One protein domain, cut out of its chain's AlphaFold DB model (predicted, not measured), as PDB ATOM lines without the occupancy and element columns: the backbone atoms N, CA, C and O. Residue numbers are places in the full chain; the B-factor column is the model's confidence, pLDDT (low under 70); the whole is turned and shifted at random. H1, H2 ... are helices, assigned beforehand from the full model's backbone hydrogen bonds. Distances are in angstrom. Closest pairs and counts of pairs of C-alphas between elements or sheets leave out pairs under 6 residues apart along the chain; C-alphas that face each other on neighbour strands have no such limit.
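Overview. This is residues 283 to 330 of the 330 residues of an uncharacterized protein of Actinoplanes sp. TBRC 11911 (UniProt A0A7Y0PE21). One long helix, H3, makes the long axis; H2 folds back on its first half as a helical hairpin, while short H1 and the loop of residues 321 to 330 lie towards its other end. The 48 printed residues hold three named helices, H1, H2, H3 in chain order, and no named strand: all helix. The whole is elongated, 34 by 22 by 15 A, and only just loose, close to compact, with a radius of gyration of the C-alphas of 11.8 A.

Arrangement. Start at H1, residues 283 to 287; it is close to but not clearly touching H3, residues 305 to 320, the closest C-alphas being Trp 284 and Leu 320, 7.8 A apart. H1 is apart from H2, residues 295 to 303. H2 touches residues 307 to 312 of H3, the closest C-alphas, Arg 301 and Ala 308, being 4.9 A apart. This hairpin runs opposite ways at 37 degrees, only just a steep tilt. O i to N i+4 pairs within hydrogen-bond range number 0 of 1 in H1, beside 1 of 2 O i to N i+3 pairs, 3 of 5 in H2 and 10 of 12 in H3.

Along the chain. Find C-alpha 283 at (-22.095, -23.683, -10.721), where H1 begins its 7.5 A. H2 covers 13.3 A; H3 runs 23.2 A to C-alpha 320 at (-31.719, -20.536, -5.420).

Size, cuts and confidence. The printed part has no cut; H1 to H2 is a short link, H2 to H3 a tight one. Look at residues 329 to 330 for pLDDT under 70.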
ATOM      1  N   TRP A 283     -21.743 -22.417 -11.400       77.00
ATOM      2  CA  TRP A 283     -22.095 -23.683 -10.721       77.00
ATOM      3  C   TRP A 283     -23.602 -23.878 -10.459       77.00
ATOM      4  O   TRP A 283     -24.131 -24.991 -10.460       77.00
ATOM      5  N   TRP A 284     -24.324 -22.781 -10.255       75.81
ATOM      6  CA  TRP A 284     -25.741 -22.789  -9.933       75.81
ATOM      7  C   TRP A 284     -26.663 -22.993 -11.148       75.81
ATOM      8  O   TRP A 284     -27.840 -23.311 -10.971       75.81
ATOM      9  N   TYR A 285     -26.158 -22.887 -12.382       80.56
ATOM     10  CA  TYR A 285     -26.909 -23.264 -13.589       80.56
ATOM     11  C   TYR A 285     -27.303 -24.742 -13.570       80.56
ATOM     12  O   TYR A 285     -28.405 -25.079 -13.992       80.56
ATOM     13  N   ALA A 286     -26.438 -25.606 -13.034       81.62
ATOM     14  CA  ALA A 286     -26.724 -27.030 -12.865       81.62
ATOM     15  C   ALA A 286     -27.814 -27.310 -11.812       81.62
ATOM     16  O   ALA A 286     -28.399 -28.386 -11.804       81.62
ATOM     17  N   HIS A 287     -28.102 -26.338 -10.942       77.06
ATOM     18  CA  HIS A 287     -29.007 -26.478  -9.798       77.06
ATOM     19  C   HIS A 287     -30.319 -25.703  -9.981       77.06
ATOM     20  O   HIS A 287     -31.088 -25.547  -9.037       77.06
ATOM     21  N   THR A 288     -30.560 -25.165 -11.178       84.06
ATOM     22  CA  THR A 288     -31.735 -24.344 -11.474       84.06
ATOM     23  C   THR A 288     -32.387 -24.786 -12.765       84.06
ATOM     24  O   THR A 288     -31.718 -25.007 -13.779       84.06
ATOM     25  N   GLU A 289     -33.712 -24.850 -12.744       86.81
ATOM     26  CA  GLU A 289     -34.491 -25.174 -13.925       86.81
ATOM     27  C   GLU A 289     -34.450 -24.007 -14.923       86.81
ATOM     28  O   GLU A 289     -34.516 -22.833 -14.523       86.81
ATOM     29  N   PRO A 290     -34.355 -24.297 -16.232       86.06
ATOM     30  CA  PRO A 290     -34.483 -23.280 -17.263       86.06
ATOM     31  C   PRO A 290     -35.796 -22.511 -17.090       86.06
ATOM     32  O   PRO A 290     -36.878 -23.089 -17.065       86.06
ATOM     33  N   VAL A 291     -35.714 -21.185 -16.988       86.00
ATOM     34  CA  VAL A 291     -36.910 -20.342 -16.922       86.00
ATOM     35  C   VAL A 291     -37.426 -20.135 -18.340       86.00
ATOM     36  O   VAL A 291     -36.785 -19.453 -19.139       86.00
ATOM     37  N   THR A 292     -38.603 -20.672 -18.650       87.50
ATOM     38  CA  THR A 292     -39.302 -20.339 -19.894       87.50
ATOM     39  C   THR A 292     -39.706 -18.857 -19.869       87.50
ATOM     40  O   THR A 292     -40.375 -18.398 -18.932       87.50
ATOM     41  N   PRO A 293     -39.278 -18.049 -20.857       83.75
ATOM     42  CA  PRO A 293     -39.596 -16.630 -20.880       83.75
ATOM     43  C   PRO A 293     -41.096 -16.447 -21.111       83.75
ATOM     44  O   PRO A 293     -41.618 -16.714 -22.189       83.75
ATOM     45  N   GLY A 294     -41.798 -15.972 -20.083       88.00
ATOM     46  CA  GLY A 294     -43.203 -15.587 -20.213       88.00
ATOM     47  C   GLY A 294     -43.392 -14.414 -21.191       88.00
ATOM     48  O   GLY A 294     -42.422 -13.720 -21.520       88.00
ATOM     49  N   PRO A 295     -44.637 -14.117 -21.601       89.38
ATOM     50  CA  PRO A 295     -44.941 -13.145 -22.657       89.38
ATOM     51  C   PRO A 295     -44.315 -11.758 -22.424       89.38
ATOM     52  O   PRO A 295     -43.786 -11.157 -23.357       89.38
ATOM     53  N   ALA A 296     -44.251 -11.293 -21.172       84.38
ATOM     54  CA  ALA A 296     -43.591 -10.033 -20.819       84.38
ATOM     55  C   ALA A 296     -42.076 -10.015 -21.126       84.38
ATOM     56  O   ALA A 296     -41.561  -9.011 -21.613       84.38
ATOM     57  N   ILE A 297     -41.352 -11.118 -20.887       85.88
ATOM     58  CA  ILE A 297     -39.916 -11.218 -21.218       85.88
ATOM     59  C   ILE A 297     -39.736 -11.285 -22.736       85.88
ATOM     60  O   ILE A 297     -38.800 -10.686 -23.261       85.88
ATOM     61  N   GLY A 298     -40.652 -11.949 -23.447       88.50
ATOM     62  CA  GLY A 298     -40.654 -11.992 -24.909       88.50
ATOM     63  C   GLY A 298     -40.744 -10.603 -25.546       88.50
ATOM     64  O   GLY A 298     -40.017 -10.324 -26.496       88.50
ATOM     65  N   VAL A 299     -41.576  -9.709 -24.998       89.56
ATOM     66  CA  VAL A 299     -41.660  -8.306 -25.448       89.56
ATOM     67  C   VAL A 299     -40.360  -7.555 -25.152       89.56
ATOM     68  O   VAL A 299     -39.792  -6.944 -26.056       89.56
ATOM     69  N   VAL A 300     -39.834  -7.656 -23.924       85.25
ATOM     70  CA  VAL A 300     -38.572  -6.995 -23.537       85.25
ATOM     71  C   VAL A 300     -37.402  -7.478 -24.393       85.25
ATOM     72  O   VAL A 300     -36.568  -6.667 -24.776       85.25
ATOM     73  N   ARG A 301     -37.353  -8.766 -24.754       91.19
ATOM     74  CA  ARG A 301     -36.272  -9.343 -25.566       91.19
ATOM     75  C   ARG A 301     -36.194  -8.735 -26.965       91.19
ATOM     76  O   ARG A 301     -35.089  -8.602 -27.476       91.19
ATOM     77  N   ARG A 302     -37.326  -8.333 -27.560       92.25
ATOM     78  CA  ARG A 302     -37.340  -7.652 -28.871       92.25
ATOM     79  C   ARG A 302     -36.722  -6.258 -28.809       92.25
ATOM     80  O   ARG A 302     -36.124  -5.824 -29.782       92.25
ATOM     81  N   VAL A 303     -36.873  -5.570 -27.675       90.88
ATOM     82  CA  VAL A 303     -36.368  -4.202 -27.476       90.88
ATOM     83  C   VAL A 303     -34.931  -4.211 -26.952       90.88
ATOM     84  O   VAL A 303     -34.101  -3.414 -27.372       90.88
ATOM     85  N   SER A 304     -34.624  -5.110 -26.017       87.81
ATOM     86  CA  SER A 304     -33.312  -5.233 -25.386       87.81
ATOM     87  C   SER A 304     -33.038  -6.685 -24.959       87.81
ATOM     88  O   SER A 304     -33.431  -7.103 -23.860       87.81
ATOM     89  N   PRO A 305     -32.328  -7.468 -25.794       83.81
ATOM     90  CA  PRO A 305     -31.964  -8.852 -25.484       83.81
ATOM     91  C   PRO A 305     -31.189  -8.979 -24.168       83.81
ATOM     92  O   PRO A 305     -31.510  -9.829 -23.340       83.81
ATOM     93  N   ALA A 306     -30.248  -8.063 -23.918       76.44
ATOM     94  CA  ALA A 306     -29.448  -8.044 -22.696       76.44
ATOM     95  C   ALA A 306     -30.306  -7.881 -21.428       76.44
ATOM     96  O   ALA A 306     -30.055  -8.543 -20.421       76.44
ATOM     97  N   VAL A 307     -31.348  -7.038 -21.468       73.12
ATOM     98  CA  VAL A 307     -32.267  -6.854 -20.333       73.12
ATOM     99  C   VAL A 307     -33.150  -8.087 -20.136       73.12
ATOM    100  O   VAL A 307     -33.395  -8.483 -18.995       73.12
ATOM    101  N   ALA A 308     -33.611  -8.720 -21.214       79.69
ATOM    102  CA  ALA A 308     -34.396  -9.948 -21.126       79.69
ATOM    103  C   ALA A 308     -33.588 -11.122 -20.551       79.69
ATOM    104  O   ALA A 308     -34.101 -11.857 -19.703       79.69
ATOM    105  N   ASP A 309     -32.323 -11.262 -20.942       82.12
ATOM    106  CA  ASP A 309     -31.417 -12.277 -20.396       82.12
ATOM    107  C   ASP A 309     -31.145 -12.012 -18.914       82.12
ATOM    108  O   ASP A 309     -31.322 -12.897 -18.084       82.12
ATOM    109  N   ALA A 310     -30.858 -10.760 -18.553       78.44
ATOM    110  CA  ALA A 310     -30.747 -10.305 -17.169       78.44
ATOM    111  C   ALA A 310     -32.001 -10.610 -16.320       78.44
ATOM    112  O   ALA A 310     -31.894 -10.987 -15.151       78.44
ATOM    113  N   MET A 311     -33.206 -10.444 -16.877       80.00
ATOM    114  CA  MET A 311     -34.467 -10.769 -16.196       80.00
ATOM    115  C   MET A 311     -34.686 -12.276 -16.042       80.00
ATOM    116  O   MET A 311     -35.160 -12.716 -14.992       80.00
ATOM    117  N   THR A 312     -34.341 -13.056 -17.064       85.12
ATOM    118  CA  THR A 312     -34.419 -14.524 -17.046       85.12
ATOM    119  C   THR A 312     -33.457 -15.085 -16.004       85.12
ATOM    120  O   THR A 312     -33.859 -15.871 -15.148       85.12
ATOM    121  N   GLU A 313     -32.232 -14.566 -15.981       81.44
ATOM    122  CA  GLU A 313     -31.204 -14.873 -14.992       81.44
ATOM    123  C   GLU A 313     -31.653 -14.517 -13.572       81.44
ATOM    124  O   GLU A 313     -31.502 -15.301 -12.639       81.44
ATOM    125  N   HIS A 314     -32.289 -13.355 -13.392       77.88
ATOM    126  CA  HIS A 314     -32.838 -12.959 -12.099       77.88
ATOM    127  C   HIS A 314     -33.924 -13.920 -11.604       77.88
ATOM    128  O   HIS A 314     -33.919 -14.273 -10.426       77.88
ATOM    129  N   ARG A 315     -34.848 -14.352 -12.476       82.31
ATOM    130  CA  ARG A 315     -35.861 -15.364 -12.127       82.31
ATOM    131  C   ARG A 315     -35.222 -16.705 -11.793       82.31
ATOM    132  O   ARG A 315     -35.666 -17.368 -10.865       82.31
ATOM    133  N   ARG A 316     -34.158 -17.077 -12.502       83.19
ATOM    134  CA  ARG A 316     -33.413 -18.307 -12.243       83.19
ATOM    135  C   ARG A 316     -32.714 -18.260 -10.880       83.19
ATOM    136  O   ARG A 316     -32.858 -19.175 -10.086       83.19
ATOM    137  N   LEU A 317     -32.093 -17.134 -10.526       74.94
ATOM    138  CA  LEU A 317     -31.525 -16.911  -9.188       74.94
ATOM    139  C   LEU A 317     -32.567 -16.885  -8.066       74.94
ATOM    140  O   LEU A 317     -32.242 -17.218  -6.929       74.94
ATOM    141  N   GLN A 318     -33.807 -16.480  -8.350       76.25
ATOM    142  CA  GLN A 318     -34.892 -16.569  -7.368       76.25
ATOM    143  C   GLN A 318     -35.218 -18.024  -6.998       76.25
ATOM    144  O   GLN A 318     -35.737 -18.235  -5.908       76.25
ATOM    145  N   GLN A 319     -34.860 -19.009  -7.833       79.44
ATOM    146  CA  GLN A 319     -34.991 -20.433  -7.502       79.44
ATOM    147  C   GLN A 319     -33.955 -20.890  -6.457       79.44
ATOM    148  O   GLN A 319     -34.229 -21.803  -5.687       79.44
ATOM    149  N   LEU A 320     -32.788 -20.236  -6.391       72.00
ATOM    150  CA  LEU A 320     -31.719 -20.536  -5.420       72.00
ATOM    151  C   LEU A 320     -31.899 -19.806  -4.084       72.00
ATOM    152  O   LEU A 320     -31.241 -20.112  -3.087       72.00
ATOM    153  N   GLY A 321     -32.729 -18.764  -4.087       70.44
ATOM    154  CA  GLY A 321     -33.029 -17.968  -2.912       70.44
ATOM    155  C   GLY A 321     -34.226 -18.532  -2.161       70.44
ATOM    156  O   GLY A 321     -35.231 -18.890  -2.764       70.44
ATOM    157  N   CYS A 322     -34.186 -18.525  -0.831       76.50
ATOM    158  CA  CYS A 322     -35.413 -18.744  -0.070       76.50
ATOM    159  C   CYS A 322     -36.427 -17.641  -0.435       76.50
ATOM    160  O   CYS A 322     -36.104 -16.462  -0.248       76.50
ATOM    161  N   PRO A 323     -37.635 -17.974  -0.924       75.19
ATOM    162  CA  PRO A 323     -38.583 -16.987  -1.452       75.19
ATOM    163  C   PRO A 323     -39.006 -15.953  -0.398       75.19
ATOM    164  O   PRO A 323     -39.302 -14.810  -0.734       75.19
ATOM    165  N   ASP A 324     -38.945 -16.314   0.886       74.88
ATOM    166  CA  ASP A 324     -39.386 -15.445   1.977       74.88
ATOM    167  C   ASP A 324     -38.304 -14.441   2.407       74.88
ATOM    168  O   ASP A 324     -38.592 -13.305   2.798       74.88
ATOM    169  N   CYS A 325     -37.028 -14.848   2.382       76.94
ATOM    170  CA  CYS A 325     -35.930 -14.016   2.885       76.94
ATOM    171  C   CYS A 325     -34.944 -13.544   1.810       76.94
ATOM    172  O   CYS A 325     -34.136 -12.651   2.077       76.94
ATOM    173  N   GLY A 326     -35.016 -14.098   0.602       71.50
ATOM    174  CA  GLY A 326     -34.128 -13.797  -0.517       71.50
ATOM    175  C   GLY A 326     -32.661 -14.156  -0.272       71.50
ATOM    176  O   GLY A 326     -31.802 -13.638  -0.986       71.50
ATOM    177  N   ALA A 327     -32.359 -14.968   0.748       75.56
ATOM    178  CA  ALA A 327     -31.015 -15.482   0.982       75.56
ATOM    179  C   ALA A 327     -30.753 -16.645   0.027       75.56
ATOM    180  O   ALA A 327     -31.555 -17.576  -0.022       75.56
ATOM    181  N   ILE A 328     -29.653 -16.555  -0.718       72.69
ATOM    182  CA  ILE A 328     -29.172 -17.607  -1.614       72.69
ATOM    183  C   ILE A 328     -28.539 -18.678  -0.725       72.69
ATOM    184  O   ILE A 328     -27.688 -18.342   0.102       72.69
ATOM    185  N   GLY A 329     -29.023 -19.917  -0.823       61.94
ATOM    186  CA  GLY A 329     -28.414 -21.045  -0.118       61.94
ATOM    187  C   GLY A 329     -27.003 -21.289  -0.652       61.94
ATOM    188  O   GLY A 329     -26.818 -21.328  -1.867       61.94
ATOM    189  N   TYR A 330     -26.035 -21.396   0.255       54.38
ATOM    190  CA  TYR A 330     -24.746 -22.038   0.002       54.38
ATOM    191  C   TYR A 330     -24.795 -23.423   0.632       54.38
ATOM    192  O   TYR A 330     -25.421 -23.526   1.717       54.38
TER     193      TYR A 330